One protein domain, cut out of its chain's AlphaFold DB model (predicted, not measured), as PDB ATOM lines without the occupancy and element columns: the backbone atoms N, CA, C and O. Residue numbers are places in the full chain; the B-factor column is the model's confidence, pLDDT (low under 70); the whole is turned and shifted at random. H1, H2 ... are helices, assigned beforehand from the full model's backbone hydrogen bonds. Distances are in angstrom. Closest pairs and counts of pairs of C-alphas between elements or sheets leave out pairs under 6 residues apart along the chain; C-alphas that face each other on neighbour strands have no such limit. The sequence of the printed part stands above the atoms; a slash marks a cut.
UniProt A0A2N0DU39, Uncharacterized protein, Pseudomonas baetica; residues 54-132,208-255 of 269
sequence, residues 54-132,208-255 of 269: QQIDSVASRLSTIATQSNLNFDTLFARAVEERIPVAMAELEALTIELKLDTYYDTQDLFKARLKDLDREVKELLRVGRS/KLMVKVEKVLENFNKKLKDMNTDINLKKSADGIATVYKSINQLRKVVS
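What this domain is: This is residues 54 to 132 and 208 to 255 of the 269 residues of an uncharacterized protein of Pseudomonas baetica (UniProt A0A2N0DU39). Four helices, H1, H3, H4 and H5, make an up-and-down bundle, each running against the one before it in the chain, and a shorter helix, H2, packs at one end near the end of H1 and the starts of H3 and H5. The printed part has 127 residues with five named helices, H1 to H5 along the chain, and no named strand; the class is all helix. It is compact, with a radius of gyration of the C-alphas of 15.4 A, and spans 52 by 32 by 18 A, only just flat.

How they stand to each other: H1, residues 54 to 82, touches H3, residues 105 to 129, opposite ways at a shallow tilt of 12 degrees; the closest C-alphas, of Ala 67 and Leu 116, are 6.1 A apart. H1 touches H4, residues 208 to 232, the same way at a shallow tilt of 25 degrees, closest at the C-alphas of Ile 66 and Asn 221, 5.8 A. H4 and H5, residues 240 to 255, form a helical hairpin with a shallow tilt of 3 degrees; their closest C-alphas, of Phe 220 and Leu 250, are 7.4 A apart. H5 touches H3, closest at the C-alphas of Arg 251 and Leu 119, 6.0 A. H2, residues 87 to 99, touches H1 at a steep tilt of 59 degrees, by residues 77 to 82 of H1 alone; the C-alphas of Ala 81 and Met 90, the closest, are 4.3 A apart. H2 and H4 are apart. In H1 to H5, each O i to N i+4 pair is within hydrogen-bond range.

Where its parts are: H1 begins at C-alpha 54 (12.442, 1.880, -44.100) and is 41.1 A long. H3 and H4 are each 36.1 A, H5 23.0 A and H2 18.2 A. H5 ends at C-alpha 255 (33.873, 6.925, -43.170).

The domain as a whole: The C-alphas farthest apart, of Pro 87 and Ser 132, are 51.8 A apart. Residues 133 to 207 are not printed; C-alphas 132 and 208 are 10.4 A apart across the cut. No printed residue is under 70 in pLDDT.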
ATOM      1  N   GLN A  54      12.927   1.742 -45.474       91.69
ATOM      2  CA  GLN A  54      12.442   1.880 -44.100       91.69
ATOM      3  C   GLN A  54      13.596   1.856 -43.086       91.69
ATOM      4  O   GLN A  54      13.596   2.635 -42.135       91.69
ATOM      5  N   GLN A  55      14.593   0.995 -43.299       93.56
ATOM      6  CA  GLN A  55      15.788   0.934 -42.456       93.56
ATOM      7  C   GLN A  55      16.628   2.213 -42.569       93.56
ATOM      8  O   GLN A  55      17.022   2.770 -41.546       93.56
ATOM      9  N   ILE A  56      16.841   2.719 -43.789       93.75
ATOM     10  CA  ILE A  56      17.540   3.992 -44.021       93.75
ATOM     11  C   ILE A  56      16.804   5.153 -43.344       93.75
ATOM     12  O   ILE A  56      17.433   5.943 -42.641       93.75
ATOM     13  N   ASP A  57      15.485   5.241 -43.515       92.44
ATOM     14  CA  ASP A  57      14.664   6.312 -42.944       92.44
ATOM     15  C   ASP A  57      14.666   6.258 -41.401       92.44
ATOM     16  O   ASP A  57      14.749   7.297 -40.743       92.44
ATOM     17  N   SER A  58      14.664   5.057 -40.808       94.31
ATOM     18  CA  SER A  58      14.785   4.860 -39.354       94.31
ATOM     19  C   SER A  58      16.115   5.393 -38.804       94.31
ATOM     20  O   SER A  58      16.138   6.140 -37.821       94.31
ATOM     21  N   VAL A  59      17.233   5.073 -39.467       94.62
ATOM     22  CA  VAL A  59      18.555   5.588 -39.076       94.62
ATOM     23  C   VAL A  59      18.636   7.102 -39.272       94.62
ATOM     24  O   VAL A  59      19.131   7.802 -38.389       94.62
ATOM     25  N   ALA A  60      18.109   7.619 -40.384       91.62
ATOM     26  CA  ALA A  60      18.083   9.053 -40.666       91.62
ATOM     27  C   ALA A  60      17.292   9.835 -39.605       91.62
ATOM     28  O   ALA A  60      17.731  10.895 -39.167       91.62
ATOM     29  N   SER A  61      16.170   9.289 -39.127       92.44
ATOM     30  CA  SER A  61      15.391   9.885 -38.036       92.44
ATOM     31  C   SER A  61      16.210  10.005 -36.744       92.44
ATOM     32  O   SER A  61      16.293  11.081 -36.149       92.44
ATOM     33  N   ARG A  62      16.917   8.937 -36.343       92.81
ATOM     34  CA  ARG A  62      17.807   8.975 -35.166       92.81
ATOM     35  C   ARG A  62      18.944   9.980 -35.335       92.81
ATOM     36  O   ARG A  62      19.283  10.693 -34.392       92.81
ATOM     37  N   LEU A  63      19.519  10.047 -36.532       93.31
ATOM     38  CA  LEU A  63      20.580  10.992 -36.840       93.31
ATOM     39  C   LEU A  63      20.085  12.443 -36.812       93.31
ATOM     40  O   LEU A  63      20.802  13.308 -36.321       93.31
ATOM     41  N   SER A  64      18.856  12.700 -37.260       91.38
ATOM     42  CA  SER A  64      18.227  14.017 -37.146       91.38
ATOM     43  C   SER A  64      18.131  14.460 -35.687       91.38
ATOM     44  O   SER A  64      18.463  15.599 -35.383       91.38
ATOM     45  N   THR A  65      17.749  13.566 -34.769       91.75
ATOM     46  CA  THR A  65      17.726  13.868 -33.326       91.75
ATOM     47  C   THR A  65      19.116  14.219 -32.796       91.75
ATOM     48  O   THR A  65      19.276  15.209 -32.082       91.75
ATOM     49  N   ILE A  66      20.134  13.442 -33.181       92.69
ATOM     50  CA  ILE A  66      21.540  13.700 -32.832       92.69
ATOM     51  C   ILE A  66      21.991  15.064 -33.368       92.69
ATOM     52  O   ILE A  66      22.603  15.837 -32.632       92.69
ATOM     53  N   ALA A  67      21.673  15.380 -34.624       92.75
ATOM     54  CA  ALA A  67      22.039  16.640 -35.259       92.75
ATOM     55  C   ALA A  67      21.363  17.837 -34.581       92.75
ATOM     56  O   ALA A  67      22.038  18.817 -34.276       92.75
ATOM     57  N   THR A  68      20.068  17.737 -34.269       92.69
ATOM     58  CA  THR A  68      19.336  18.773 -33.528       92.69
ATOM     59  C   THR A  68      19.961  19.019 -32.159       92.69
ATOM     60  O   THR A  68      20.257  20.162 -31.827       92.69
ATOM     61  N   GLN A  69      20.231  17.963 -31.383       92.62
ATOM     62  CA  GLN A  69      20.854  18.112 -30.065       92.62
ATOM     63  C   GLN A  69      22.265  18.709 -30.159       92.62
ATOM     64  O   GLN A  69      22.655  19.520 -29.323       92.62
ATOM     65  N   SER A  70      23.028  18.321 -31.179       94.50
ATOM     66  CA  SER A  70      24.384  18.829 -31.398       94.50
ATOM     67  C   SER A  70      24.383  20.310 -31.763       94.50
ATOM     68  O   SER A  70      25.179  21.057 -31.207       94.50
ATOM     69  N   ASN A  71      23.465  20.734 -32.640       94.62
ATOM     70  CA  ASN A  71      23.246  22.146 -32.961       94.62
ATOM     71  C   ASN A  71      22.854  22.944 -31.724       94.62
ATOM     72  O   ASN A  71      23.485  23.950 -31.444       94.62
ATOM     73  N   LEU A  72      21.889  22.463 -30.936       94.06
ATOM     74  CA  LEU A  72      21.470  23.143 -29.708       94.06
ATOM     75  C   LEU A  72      22.632  23.325 -28.723       94.06
ATOM     76  O   LEU A  72      22.832  24.421 -28.200       94.06
ATOM     77  N   ASN A  73      23.416  22.268 -28.491       94.56
ATOM     78  CA  ASN A  73      24.580  22.332 -27.607       94.56
ATOM     79  C   ASN A  73      25.625  23.330 -28.131       94.56
ATOM     80  O   ASN A  73      26.147  24.132 -27.360       94.56
ATOM     81  N   PHE A  74      25.919  23.281 -29.433       95.62
ATOM     82  CA  PHE A  74      26.904  24.155 -30.065       95.62
ATOM     83  C   PHE A  74      26.460  25.620 -30.050       95.62
ATOM     84  O   PHE A  74      27.218  26.471 -29.601       95.62
ATOM     85  N   ASP A  75      25.226  25.911 -30.467       94.94
ATOM     86  CA  ASP A  75      24.672  27.267 -30.520       94.94
ATOM     87  C   ASP A  75      24.580  27.892 -29.119       94.94
ATOM     88  O   ASP A  75      24.871  29.074 -28.955       94.94
ATOM     89  N   THR A  76      24.270  27.100 -28.085       94.81
ATOM     90  CA  THR A  76      24.265  27.586 -26.692       94.81
ATOM     91  C   THR A  76      25.660  28.015 -26.234       94.81
ATOM     92  O   THR A  76      25.820  29.069 -25.622       94.81
ATOM     93  N   LEU A  77      26.687  27.211 -26.522       94.56
ATOM     94  CA  LEU A  77      28.069  27.553 -26.175       94.56
ATOM     95  C   LEU A  77      28.605  28.705 -27.038       94.56
ATOM     96  O   LEU A  77      29.363  29.540 -26.552       94.56
ATOM     97  N   PHE A  78      28.171  28.786 -28.295       95.94
ATOM     98  CA  PHE A  78      28.499  29.887 -29.189       95.94
ATOM     99  C   PHE A  78      27.922  31.216 -28.685       95.94
ATOM    100  O   PHE A  78      28.649  32.203 -28.623       95.94
ATOM    101  N   ALA A  79      26.656  31.240 -28.254       94.44
ATOM    102  CA  ALA A  79      26.037  32.421 -27.652       94.44
ATOM    103  C   ALA A  79      26.776  32.856 -26.373       94.44
ATOM    104  O   ALA A  79      27.086  34.035 -26.204       94.44
ATOM    105  N   ARG A  80      27.182  31.902 -25.524       93.50
ATOM    106  CA  ARG A  80      28.014  32.183 -24.337       93.50
ATOM    107  C   ARG A  80      29.350  32.841 -24.680       93.50
ATOM    108  O   ARG A  80      29.808  33.726 -23.959       93.50
ATOM    109  N   ALA A  81      29.977  32.412 -25.771       93.56
ATOM    110  CA  ALA A  81      31.222  32.993 -26.249       93.56
ATOM    111  C   ALA A  81      31.007  34.381 -26.866       93.56
ATOM    112  O   ALA A  81      31.657  35.336 -26.457       93.56
ATOM    113  N   VAL A  82      30.096  34.517 -27.831       93.75
ATOM    114  CA  VAL A  82      29.999  35.711 -28.689       93.75
ATOM    115  C   VAL A  82      29.062  36.780 -28.119       93.75
ATOM    116  O   VAL A  82      29.397  37.966 -28.151       93.75
ATOM    117  N   GLU A  83      27.910  36.379 -27.584       92.38
ATOM    118  CA  GLU A  83      26.874  37.293 -27.082       92.38
ATOM    119  C   GLU A  83      27.113  37.642 -25.611       92.38
ATOM    120  O   GLU A  83      27.189  38.818 -25.255       92.38
ATOM    121  N   GLU A  84      27.299  36.627 -24.762       91.00
ATOM    122  CA  GLU A  84      27.526  36.810 -23.320       91.00
ATOM    123  C   GLU A  84      28.988  37.151 -22.987       91.00
ATOM    124  O   GLU A  84      29.284  37.608 -21.882       91.00
ATOM    125  N   ARG A  85      29.908  36.953 -23.944       90.69
ATOM    126  CA  ARG A  85      31.346  37.251 -23.818       90.69
ATOM    127  C   ARG A  85      32.012  36.577 -22.618       90.69
ATOM    128  O   ARG A  85      32.899  37.158 -21.990       90.69
ATOM    129  N   ILE A  86      31.617  35.341 -22.303       92.38
ATOM    130  CA  ILE A  86      32.233  34.581 -21.215       92.38
ATOM    131  C   ILE A  86      33.690  34.259 -21.597       92.38
ATOM    132  O   ILE A  86      33.905  33.577 -22.603       92.38
ATOM    133  N   PRO A  87      34.704  34.681 -20.809       93.50
ATOM    134  CA  PRO A  87      36.108  34.593 -21.219       93.50
ATOM    135  C   PRO A  87      36.579  33.182 -21.586       93.50
ATOM    136  O   PRO A  87      37.285  33.008 -22.574       93.50
ATOM    137  N   VAL A  88      36.162  32.168 -20.820       92.62
ATOM    138  CA  VAL A  88      36.540  30.765 -21.068       92.62
ATOM    139  C   VAL A  88      35.932  30.249 -22.377       92.62
ATOM    140  O   VAL A  88      36.634  29.632 -23.175       92.62
ATOM    141  N   ALA A  89      34.656  30.559 -22.628       92.31
ATOM    142  CA  ALA A  89      33.951  30.183 -23.854       92.31
ATOM    143  C   ALA A  89      34.580  30.848 -25.087       92.31
ATOM    144  O   ALA A  89      34.785  30.209 -26.118       92.31
ATOM    145  N   MET A  90      34.916  32.138 -24.960       95.00
ATOM    146  CA  MET A  90      35.559  32.917 -26.013       95.00
ATOM    147  C   MET A  90      36.941  32.352 -26.356       95.00
ATOM    148  O   MET A  90      37.217  32.109 -27.526       95.00
ATOM    149  N   ALA A  91      37.775  32.079 -25.348       95.62
ATOM    150  CA  ALA A  91      39.106  31.514 -25.555       95.62
ATOM    151  C   ALA A  91      39.052  30.141 -26.248       95.62
ATOM    152  O   ALA A  91      39.867  29.850 -27.123       95.62
ATOM    153  N   GLU A  92      38.078  29.295 -25.896       94.81
ATOM    154  CA  GLU A  92      37.904  27.994 -26.549       94.81
ATOM    155  C   GLU A  92      37.418  28.131 -28.003       94.81
ATOM    156  O   GLU A  92      37.913  27.423 -28.884       94.81
ATOM    157  N   LEU A  93      36.483  29.048 -28.276       95.88
ATOM    158  CA  LEU A  93      35.996  29.319 -29.631       95.88
ATOM    159  C   LEU A  93      37.090  29.920 -30.522       95.88
ATOM    160  O   LEU A  93      37.220  29.523 -31.681       95.88
ATOM    161  N   GLU A  94      37.900  30.834 -29.992       96.06
ATOM    162  CA  GLU A  94      39.046  31.412 -30.694       96.06
ATOM    163  C   GLU A  94      40.074  30.330 -31.039       96.06
ATOM    164  O   GLU A  94      40.442  30.172 -32.206       96.06
ATOM    165  N   ALA A  95      40.449  29.499 -30.062       96.38
ATOM    166  CA  ALA A  95      41.356  28.377 -30.284       96.38
ATOM    167  C   ALA A  95      40.823  27.397 -31.342       96.38
ATOM    168  O   ALA A  95      41.577  26.959 -32.213       96.38
ATOM    169  N   LEU A  96      39.525  27.076 -31.306       96.25
ATOM    170  CA  LEU A  96      38.891  26.213 -32.304       96.25
ATOM    171  C   LEU A  96      38.898  26.853 -33.700       96.25
ATOM    172  O   LEU A  96      39.174  26.172 -34.683       96.25
ATOM    173  N   THR A  97      38.622  28.151 -33.796       96.00
ATOM    174  CA  THR A  97      38.604  28.893 -35.068       96.00
ATOM    175  C   THR A  97      39.998  28.908 -35.705       96.00
ATOM    176  O   THR A  97      40.140  28.615 -36.895       96.00
ATOM    177  N   ILE A  98      41.041  29.121 -34.894       96.81
ATOM    178  CA  ILE A  98      42.446  29.028 -35.316       96.81
ATOM    179  C   ILE A  98      42.804  27.595 -35.741       96.81
ATOM    180  O   ILE A  98      43.400  27.406 -36.803       96.81
ATOM    181  N   GLU A  99      42.423  26.574 -34.958       96.06
ATOM    182  CA  GLU A  99      42.648  25.148 -35.284       96.06
ATOM    183  C   GLU A  99      42.060  24.801 -36.663       96.06
ATOM    184  O   GLU A  99      42.674  24.082 -37.456       96.06
ATOM    185  N   LEU A 100      40.880  25.349 -36.964       94.62
ATOM    186  CA  LEU A 100      40.154  25.129 -38.211       94.62
ATOM    187  C   LEU A 100      40.608  26.026 -39.366       94.62
ATOM    188  O   LEU A 100      40.159  25.799 -40.491       94.62
ATOM    189  N   LYS A 101      41.522  26.972 -39.114       96.19
ATOM    190  CA  LYS A 101      42.021  27.956 -40.087       96.19
ATOM    191  C   LYS A 101      40.886  28.761 -40.724       96.19
ATOM    192  O   LYS A 101      40.805  28.859 -41.947       96.19
ATOM    193  N   LEU A 102      39.989  29.264 -39.885       95.81
ATOM    194  CA  LEU A 102      38.838  30.062 -40.296       95.81
ATOM    195  C   LEU A 102      39.058  31.536 -39.953       95.81
ATOM    196  O   LEU A 102      39.769  31.850 -39.000       95.81
ATOM    197  N   ASP A 103      38.437  32.419 -40.733       92.25
ATOM    198  CA  ASP A 103      38.616  33.866 -40.598       92.25
ATOM    199  C   ASP A 103      37.720  34.453 -39.499       92.25
ATOM    200  O   ASP A 103      38.117  35.386 -38.800       92.25
ATOM    201  N   THR A 104      36.514  33.903 -39.318       94.06
ATOM    202  CA  THR A 104      35.555  34.383 -38.319       94.06
ATOM    203  C   THR A 104      34.982  33.264 -37.452       94.06
ATOM    204  O   THR A 104      34.913  32.096 -37.836       94.06
ATOM    205  N   TYR A 105      34.483  33.634 -36.270       93.38
ATOM    206  CA  TYR A 105      33.751  32.712 -35.398       93.38
ATOM    207  C   TYR A 105      32.460  32.191 -36.051       93.38
ATOM    208  O   TYR A 105      32.075  31.043 -35.834       93.38
ATOM    209  N   TYR A 106      31.806  33.010 -36.876       94.06
ATOM    210  CA  TYR A 106      30.602  32.610 -37.603       94.06
ATOM    211  C   TYR A 106      30.904  31.533 -38.652       94.06
ATOM    212  O   TYR A 106      30.135  30.579 -38.768       94.06
ATOM    213  N   ASP A 107      32.071  31.583 -39.303       94.88
ATOM    214  CA  ASP A 107      32.518  30.509 -40.200       94.88
ATOM    215  C   ASP A 107      32.673  29.176 -39.451       94.88
ATOM    216  O   ASP A 107      32.392  28.108 -40.001       94.88
ATOM    217  N   THR A 108      33.074  29.212 -38.172       94.44
ATOM    218  CA  THR A 108      33.147  28.015 -37.318       94.44
ATOM    219  C   THR A 108      31.758  27.405 -37.102       94.44
ATOM    220  O   THR A 108      31.594  26.183 -37.205       94.44
ATOM    221  N   GLN A 109      30.743  28.240 -36.855       94.00
ATOM    222  CA  GLN A 109      29.353  27.803 -36.712       94.00
ATOM    223  C   GLN A 109      28.790  27.242 -38.029       94.00
ATOM    224  O   GLN A 109      28.161  26.178 -38.036       94.00
ATOM    225  N   ASP A 110      29.050  27.908 -39.153       95.00
ATOM    226  CA  ASP A 110      28.593  27.469 -40.474       95.00
ATOM    227  C   ASP A 110      29.255  26.160 -40.902       95.00
ATOM    228  O   ASP A 110      28.576  25.231 -41.360       95.00
ATOM    229  N   LEU A 111      30.564  26.017 -40.666       95.19
ATOM    230  CA  LEU A 111      31.275  24.769 -40.915       95.19
ATOM    231  C   LEU A 111      30.701  23.629 -40.069       95.19
ATOM    232  O   LEU A 111      30.541  22.516 -40.575       95.19
ATOM    233  N   PHE A 112      30.374  23.880 -38.799       95.00
ATOM    234  CA  PHE A 112      29.754  22.879 -37.931       95.00
ATOM    235  C   PHE A 112      28.396  22.406 -38.474       95.00
ATOM    236  O   PHE A 112      28.181  21.199 -38.636       95.00
ATOM    237  N   LYS A 113      27.513  23.337 -38.858       92.81
ATOM    238  CA  LYS A 113      26.213  23.023 -39.480       92.81
ATOM    239  C   LYS A 113      26.385  22.249 -40.791       92.81
ATOM    240  O   LYS A 113      25.682  21.262 -41.030       92.81
ATOM    241  N   ALA A 114      27.363  22.633 -41.614       93.38
ATOM    242  CA  ALA A 114      27.710  21.908 -42.832       93.38
ATOM    243  C   ALA A 114      28.178  20.472 -42.533       93.38
ATOM    244  O   ALA A 114      27.719  19.534 -43.189       93.38
ATOM    245  N   ARG A 115      29.011  20.261 -41.497       92.56
ATOM    246  CA  ARG A 115      29.453  18.914 -41.087       92.56
ATOM    247  C   ARG A 115      28.288  18.013 -40.681       92.56
ATOM    248  O   ARG A 115      28.311  16.826 -41.004       92.56
ATOM    249  N   LEU A 116      27.277  18.546 -39.997       92.50
ATOM    250  CA  LEU A 116      26.085  17.778 -39.619       92.50
ATOM    251  C   LEU A 116      25.255  17.360 -40.837       92.50
ATOM    252  O   LEU A 116      24.802  16.217 -40.912       92.50
ATOM    253  N   LYS A 117      25.096  18.255 -41.817       89.81
ATOM    254  CA  LYS A 117      24.403  17.940 -43.074       89.81
ATOM    255  C   LYS A 117      25.153  16.884 -43.889       89.81
ATOM    256  O   LYS A 117      24.537  15.964 -44.424       89.81
ATOM    257  N   ASP A 118      26.479  16.991 -43.957       90.94
ATOM    258  CA  ASP A 118      27.323  16.009 -44.639       90.94
ATOM    259  C   ASP A 118      27.235  14.622 -43.989       90.94
ATOM    260  O   ASP A 118      27.188  13.619 -44.699       90.94
ATOM    261  N   LEU A 119      27.158  14.557 -42.655       91.06
ATOM    262  CA  LEU A 119      27.032  13.303 -41.915       91.06
ATOM    263  C   LEU A 119      25.759  12.524 -42.295       91.06
ATOM    264  O   LEU A 119      25.825  11.309 -42.472       91.06
ATOM    265  N   ASP A 120      24.617  13.199 -42.475       89.75
ATOM    266  CA  ASP A 120      23.376  12.552 -42.937       89.75
ATOM    267  C   ASP A 120      23.524  11.917 -44.317       89.75
ATOM    268  O   ASP A 120      23.153  10.754 -44.522       89.75
ATOM    269  N   ARG A 121      24.148  12.639 -45.250       91.56
ATOM    270  CA  ARG A 121      24.462  12.097 -46.573       91.56
ATOM    271  C   ARG A 121      25.396  10.889 -46.467       91.56
ATOM    272  O   ARG A 121      25.111   9.854 -47.066       91.56
ATOM    273  N   GLU A 122      26.480  11.000 -45.700       91.81
ATOM    274  CA  GLU A 122      27.488   9.943 -45.540       91.81
ATOM    275  C   GLU A 122      26.896   8.657 -44.936       91.81
ATOM    276  O   GLU A 122      27.180   7.563 -45.429       91.81
ATOM    277  N   VAL A 123      26.026   8.766 -43.923       93.19
ATOM    278  CA  VAL A 123      25.339   7.611 -43.316       93.19
ATOM    279  C   VAL A 123      24.368   6.965 -44.305       93.19
ATOM    280  O   VAL A 123      24.376   5.744 -44.461       93.19
ATOM    281  N   LYS A 124      23.560   7.753 -45.027       92.31
ATOM    282  CA  LYS A 124      22.643   7.217 -46.052       92.31
ATOM    283  C   LYS A 124      23.395   6.490 -47.165       92.31
ATOM    284  O   LYS A 124      22.955   5.435 -47.616       92.31
ATOM    285  N   GLU A 125      24.527   7.030 -47.604       92.44
ATOM    286  CA  GLU A 125      25.398   6.371 -48.579       92.44
ATOM    287  C   GLU A 125      26.002   5.075 -48.036       92.44
ATOM    288  O   GLU A 125      25.983   4.069 -48.741       92.44
ATOM    289  N   LEU A 126      26.493   5.070 -46.791       93.88
ATOM    290  CA  LEU A 126      27.005   3.868 -46.128       93.88
ATOM    291  C   LEU A 126      25.959   2.745 -46.124       93.88
ATOM    292  O   LEU A 126      26.264   1.626 -46.528       93.88
ATOM    293  N   LEU A 127      24.723   3.045 -45.717       94.06
ATOM    294  CA  LEU A 127      23.642   2.056 -45.662       94.06
ATOM    295  C   LEU A 127      23.243   1.540 -47.052       94.06
ATOM    296  O   LEU A 127      22.919   0.366 -47.198       94.06
ATOM    297  N   ARG A 128      23.297   2.395 -48.084       91.56
ATOM    298  CA  ARG A 128      23.064   1.983 -49.481       91.56
ATOM    299  C   ARG A 128      24.175   1.087 -50.018       91.56
ATOM    300  O   ARG A 128      23.882   0.152 -50.754       91.56
ATOM    301  N   VAL A 129      25.432   1.374 -49.678       90.81
ATOM    302  CA  VAL A 129      26.578   0.532 -50.051       90.81
ATOM    303  C   VAL A 129      26.507  -0.811 -49.334       90.81
ATOM    304  O   VAL A 129      26.739  -1.845 -49.947       90.81
ATOM    305  N   GLY A 130      26.139  -0.813 -48.054       90.56
ATOM    306  CA  GLY A 130      25.926  -2.029 -47.277       90.56
ATOM    307  C   GLY A 130      24.597  -2.726 -47.556       90.56
ATOM    308  O   GLY A 130      24.084  -3.406 -46.674       90.56
ATOM    309  N   ARG A 131      24.019  -2.543 -48.744       91.12
ATOM    310  CA  ARG A 131      22.842  -3.286 -49.192       91.12
ATOM    311  C   ARG A 131      23.184  -4.772 -49.281       91.12
ATOM    312  O   ARG A 131      24.209  -5.154 -49.839       91.12
ATOM    313  N   SER A 132      22.302  -5.601 -48.754       90.19
ATOM    314  CA  SER A 132      22.388  -7.051 -48.778       90.19
ATOM    315  C   SER A 132      21.143  -7.620 -49.437       90.19
ATOM    316  O   SER A 132      20.032  -7.117 -49.262       90.19
ATOM    317  N   LYS A 208      24.988  -6.934 -39.886       92.19
ATOM    318  CA  LYS A 208      26.193  -6.566 -39.131       92.19
ATOM    319  C   LYS A 208      26.486  -5.074 -39.254       92.19
ATOM    320  O   LYS A 208      26.889  -4.459 -38.266       92.19
ATOM    321  N   LEU A 209      26.285  -4.489 -40.437       93.50
ATOM    322  CA  LEU A 209      26.412  -3.048 -40.630       93.50
ATOM    323  C   LEU A 209      25.372  -2.297 -39.807       93.50
ATOM    324  O   LEU A 209      25.728  -1.354 -39.104       93.50
ATOM    325  N   MET A 210      24.110  -2.725 -39.878       93.06
ATOM    326  CA  MET A 210      23.008  -2.083 -39.171       93.06
ATOM    327  C   MET A 210      23.284  -2.036 -37.664       93.06
ATOM    328  O   MET A 210      23.297  -0.953 -37.086       93.06
ATOM    329  N   VAL A 211      23.645  -3.172 -37.055       93.81
ATOM    330  CA  VAL A 211      23.996  -3.253 -35.626       93.81
ATOM    331  C   VAL A 211      25.165  -2.325 -35.272       93.81
ATOM    332  O   VAL A 211      25.133  -1.642 -34.247       93.81
ATOM    333  N   LYS A 212      26.203  -2.263 -36.117       94.19
ATOM    334  CA  LYS A 212      27.344  -1.355 -35.900       94.19
ATOM    335  C   LYS A 212      26.915   0.112 -35.942       94.19
ATOM    336  O   LYS A 212      27.296   0.869 -35.052       94.19
ATOM    337  N   VAL A 213      26.141   0.511 -36.951       94.00
ATOM    338  CA  VAL A 213      25.657   1.891 -37.110       94.00
ATOM    339  C   VAL A 213      24.769   2.283 -35.934       94.00
ATOM    340  O   VAL A 213      24.989   3.333 -35.336       94.00
ATOM    341  N   GLU A 214      23.820   1.431 -35.547       93.19
ATOM    342  CA  GLU A 214      22.931   1.701 -34.415       93.19
ATOM    343  C   GLU A 214      23.702   1.889 -33.109       93.19
ATOM    344  O   GLU A 214      23.493   2.890 -32.425       93.19
ATOM    345  N   LYS A 215      24.656   0.998 -32.808       94.19
ATOM    346  CA  LYS A 215      25.496   1.096 -31.607       94.19
ATOM    347  C   LYS A 215      26.340   2.371 -31.590       94.19
ATOM    348  O   LYS A 215      26.508   2.997 -30.544       94.19
ATOM    349  N   VAL A 216      26.893   2.760 -32.740       93.12
ATOM    350  CA  VAL A 216      27.643   4.014 -32.873       93.12
ATOM    351  C   VAL A 216      26.728   5.200 -32.562       93.12
ATOM    352  O   VAL A 216      27.056   5.999 -31.688       93.12
ATOM    353  N   LEU A 217      25.563   5.291 -33.207       93.62
ATOM    354  CA  LEU A 217      24.628   6.398 -32.991       93.62
ATOM    355  C   LEU A 217      24.096   6.455 -31.554       93.62
ATOM    356  O   LEU A 217      23.977   7.543 -30.998       93.62
ATOM    357  N   GLU A 218      23.825   5.311 -30.929       93.44
ATOM    358  CA  GLU A 218      23.392   5.238 -29.533       93.44
ATOM    359  C   GLU A 218      24.450   5.807 -28.577       93.44
ATOM    360  O   GLU A 218      24.138   6.668 -27.749       93.44
ATOM    361  N   ASN A 219      25.713   5.402 -28.743       91.12
ATOM    362  CA  ASN A 219      26.824   5.921 -27.946       91.12
ATOM    363  C   ASN A 219      26.995   7.437 -28.119       91.12
ATOM    364  O   ASN A 219      27.193   8.155 -27.138       91.12
ATOM    365  N   PHE A 220      26.889   7.938 -29.354       91.50
ATOM    366  CA  PHE A 220      26.968   9.375 -29.623       91.50
ATOM    367  C   PHE A 220      25.798  10.147 -29.017       91.50
ATOM    368  O   PHE A 220      26.009  11.192 -28.404       91.50
ATOM    369  N   ASN A 221      24.579   9.621 -29.122       91.00
ATOM    370  CA  ASN A 221      23.400  10.229 -28.517       91.00
ATOM    371  C   ASN A 221      23.530  10.318 -26.992       91.00
ATOM    372  O   ASN A 221      23.213  11.351 -26.407       91.00
ATOM    373  N   LYS A 222      24.044   9.264 -26.342       92.19
ATOM    374  CA  LYS A 222      24.323   9.282 -24.901       92.19
ATOM    375  C   LYS A 222      25.313  10.395 -24.547       92.19
ATOM    376  O   LYS A 222      24.996  11.245 -23.724       92.19
ATOM    377  N   LYS A 223      26.449  10.455 -25.250       90.88
ATOM    378  CA  LYS A 223      27.475  11.486 -25.033       90.88
ATOM    379  C   LYS A 223      26.914  12.908 -25.182       90.88
ATOM    380  O   LYS A 223      27.233  13.780 -24.385       90.88
ATOM    381  N   LEU A 224      26.061  13.144 -26.180       90.00
ATOM    382  CA  LEU A 224      25.439  14.454 -26.407       90.00
ATOM    383  C   LEU A 224      24.423  14.834 -25.329       90.00
ATOM    384  O   LEU A 224      24.315  16.015 -25.002       90.00
ATOM    385  N   LYS A 225      23.692  13.863 -24.773       90.19
ATOM    386  CA  LYS A 225      22.789  14.089 -23.635       90.19
ATOM    387  C   LYS A 225      23.553  14.433 -22.359       90.19
ATOM    388  O   LYS A 225      23.121  15.322 -21.625       90.19
ATOM    389  N   ASP A 226      24.686  13.775 -22.129       90.56
ATOM    390  CA  ASP A 226      25.566  14.078 -20.999       90.56
ATOM    391  C   ASP A 226      26.123  15.509 -21.137       90.56
ATOM    392  O   ASP A 226      25.961  16.323 -20.230       90.56
ATOM    393  N   MET A 227      26.621  15.882 -22.326       89.81
ATOM    394  CA  MET A 227      27.047  17.263 -22.610       89.81
ATOM    395  C   MET A 227      25.912  18.275 -22.438       89.81
ATOM    396  O   MET A 227      26.102  19.319 -21.828       89.81
ATOM    397  N   ASN A 228      24.718  17.978 -22.954       89.44
ATOM    398  CA  ASN A 228      23.556  18.855 -22.813       89.44
ATOM    399  C   ASN A 228      23.219  19.115 -21.337       89.44
ATOM    400  O   ASN A 228      22.859  20.229 -20.966       89.44
ATOM    401  N   THR A 229      23.354  18.089 -20.498       89.00
ATOM    402  CA  THR A 229      23.161  18.193 -19.050       89.00
ATOM    403  C   THR A 229      24.178  19.149 -18.429       89.00
ATOM    404  O   THR A 229      23.794  20.052 -17.682       89.00
ATOM    405  N   ASP A 230      25.456  19.012 -18.777       89.25
ATOM    406  CA  ASP A 230      26.515  19.893 -18.277       89.25
ATOM    407  C   ASP A 230      26.329  21.345 -18.756       89.25
ATOM    408  O   ASP A 230      26.365  22.285 -17.955       89.25
ATOM    409  N   ILE A 231      26.017  21.539 -20.039       89.06
ATOM    410  CA  ILE A 231      25.811  22.861 -20.643       89.06
ATOM    411  C   ILE A 231      24.594  23.559 -20.023       89.06
ATOM    412  O   ILE A 231      24.681  24.729 -19.642       89.06
ATOM    413  N   ASN A 232      23.450  22.878 -19.920       84.56
ATOM    414  CA  ASN A 232      22.185  23.533 -19.577       84.56
ATOM    415  C   ASN A 232      21.864  23.537 -18.084       84.56
ATOM    416  O   ASN A 232      21.376  24.560 -17.590       84.56
ATOM    417  N   LEU A 233      22.148  22.444 -17.369       83.44
ATOM    418  CA  LEU A 233      21.851  22.335 -15.937       83.44
ATOM    419  C   LEU A 233      23.012  22.828 -15.077       83.44
ATOM    420  O   LEU A 233      22.780  23.567 -14.126       83.44
ATOM    421  N   LYS A 234      24.255  22.474 -15.427       85.62
ATOM    422  CA  LYS A 234      25.445  22.921 -14.680       85.62
ATOM    423  C   LYS A 234      26.020  24.246 -15.181       85.62
ATOM    424  O   LYS A 234      26.979  24.738 -14.601       85.62
ATOM    425  N   LYS A 235      25.432  24.825 -16.238       86.00
ATOM    426  CA  LYS A 235      25.833  26.112 -16.833       86.00
ATOM    427  C   LYS A 235      27.319  26.166 -17.229       86.00
ATOM    428  O   LYS A 235      27.921  27.232 -17.187       86.00
ATOM    429  N   SER A 236      27.900  25.033 -17.637       85.19
ATOM    430  CA  SER A 236      29.302  24.966 -18.084       85.19
ATOM    431  C   SER A 236      29.518  25.848 -19.320       85.19
ATOM    432  O   SER A 236      28.813  25.723 -20.316       85.19
ATOM    433  N   ALA A 237      30.451  26.793 -19.238       79.56
ATOM    434  CA  ALA A 237      30.728  27.743 -20.316       79.56
ATOM    435  C   ALA A 237      31.775  27.233 -21.323       79.56
ATOM    436  O   ALA A 237      32.120  27.942 -22.259       79.56
ATOM    437  N   ASP A 238      32.274  26.021 -21.129       83.62
ATOM    438  CA  ASP A 238      33.282  25.349 -21.936       83.62
ATOM    439  C   ASP A 238      32.707  24.100 -22.632       83.62
ATOM    440  O   ASP A 238      31.592  23.650 -22.369       83.62
ATOM    441  N   GLY A 239      33.468  23.537 -23.566       88.31
ATOM    442  CA  GLY A 239      33.141  22.328 -24.308       88.31
ATOM    443  C   GLY A 239      32.752  22.540 -25.772       88.31
ATOM    444  O   GLY A 239      32.358  21.562 -26.415       88.31
ATOM    445  N   ILE A 240      32.876  23.744 -26.350       92.00
ATOM    446  CA  ILE A 240      32.483  23.979 -27.755       92.00
ATOM    447  C   ILE A 240      33.352  23.162 -28.720       92.00
ATOM    448  O   ILE A 240      32.841  22.520 -29.647       92.00
ATOM    449  N   ALA A 241      34.655  23.059 -28.437       92.00
ATOM    450  CA  ALA A 241      35.570  22.211 -29.191       92.00
ATOM    451  C   ALA A 241      35.247  20.728 -28.982       92.00
ATOM    452  O   ALA A 241      35.384  19.919 -29.901       92.00
ATOM    453  N   THR A 242      34.763  20.359 -27.796       92.38
ATOM    454  CA  THR A 242      34.355  18.988 -27.470       92.38
ATOM    455  C   THR A 242      33.106  18.559 -28.250       92.38
ATOM    456  O   THR A 242      33.069  17.435 -28.776       92.38
ATOM    457  N   VAL A 243      32.112  19.444 -28.402       92.94
ATOM    458  CA  VAL A 243      30.939  19.204 -29.265       92.94
ATOM    459  C   VAL A 243      31.383  19.047 -30.722       92.94
ATOM    460  O   VAL A 243      31.056  18.042 -31.362       92.94
ATOM    461  N   TYR A 244      32.211  19.970 -31.224       93.06
ATOM    462  CA  TYR A 244      32.734  19.930 -32.594       93.06
ATOM    463  C   TYR A 244      33.509  18.633 -32.891       93.06
ATOM    464  O   TYR A 244      33.216  17.910 -33.852       93.06
ATOM    465  N   LYS A 245      34.470  18.280 -32.027       91.31
ATOM    466  CA  LYS A 245      35.302  17.073 -32.160       91.31
ATOM    467  C   LYS A 245      34.468  15.796 -32.106       91.31
ATOM    468  O   LYS A 245      34.779  14.842 -32.818       91.31
ATOM    469  N   SER A 246      33.376  15.781 -31.340       90.44
ATOM    470  CA  SER A 246      32.472  14.628 -31.278       90.44
ATOM    471  C   SER A 246      31.773  14.369 -32.617       90.44
ATOM    472  O   SER A 246      31.737  13.224 -33.067       90.44
ATOM    473  N   ILE A 247      31.307  15.406 -33.318       92.06
ATOM    474  CA  ILE A 247      30.722  15.237 -34.659       92.06
ATOM    475  C   ILE A 247      31.757  14.742 -35.667       92.06
ATOM    476  O   ILE A 247      31.487  13.811 -36.430       92.06
ATOM    477  N   ASN A 248      32.971  15.291 -35.643       90.19
ATOM    478  CA  ASN A 248      34.036  14.818 -36.527       90.19
ATOM    479  C   ASN A 248      34.456  13.374 -36.234       90.19
ATOM    480  O   ASN A 248      34.743  12.622 -37.167       90.19
ATOM    481  N   GLN A 249      34.449  12.954 -34.968       91.12
ATOM    482  CA  GLN A 249      34.707  11.567 -34.600       91.12
ATOM    483  C   GLN A 249      33.628  10.630 -35.160       91.12
ATOM    484  O   GLN A 249      33.970   9.595 -35.729       91.12
ATOM    485  N   LEU A 250      32.345  11.000 -35.061       91.94
ATOM    486  CA  LEU A 250      31.248  10.225 -35.649       91.94
ATOM    487  C   LEU A 250      31.418  10.089 -37.166       91.94
ATOM    488  O   LEU A 250      31.362   8.981 -37.698       91.94
ATOM    489  N   ARG A 251      31.719  11.194 -37.855       91.88
ATOM    490  CA  ARG A 251      32.002  11.182 -39.299       91.88
ATOM    491  C   ARG A 251      33.180  10.281 -39.657       91.88
ATOM    492  O   ARG A 251      33.091   9.499 -40.600       91.88
ATOM    493  N   LYS A 252      34.269  10.331 -38.883       91.62
ATOM    494  CA  LYS A 252      35.433   9.456 -39.084       91.62
ATOM    495  C   LYS A 252      35.046   7.978 -38.972       91.62
ATOM    496  O   LYS A 252      35.380   7.208 -39.867       91.62
ATOM    497  N   VAL A 253      34.279   7.604 -37.945       92.00
ATOM    498  CA  VAL A 253      33.781   6.229 -37.766       92.00
ATOM    499  C   VAL A 253      32.889   5.801 -38.937       92.00
ATOM    500  O   VAL A 253      33.069   4.712 -39.479       92.00
ATOM    501  N   VAL A 254      31.962   6.657 -39.382       92.50
ATOM    502  CA  VAL A 254      31.101   6.382 -40.549       92.50
ATOM    503  C   VAL A 254      31.934   6.194 -41.822       92.50
ATOM    504  O   VAL A 254      31.696   5.255 -42.584       92.50
ATOM    505  N   SER A 255      32.949   7.032 -42.036       90.81
ATOM    506  CA  SER A 255      33.873   6.925 -43.170       90.81
ATOM    507  C   SER A 255      34.686   5.626 -43.140       90.81
ATOM    508  O   SER A 255      34.823   4.954 -44.162       90.81
TER     509      SER A 255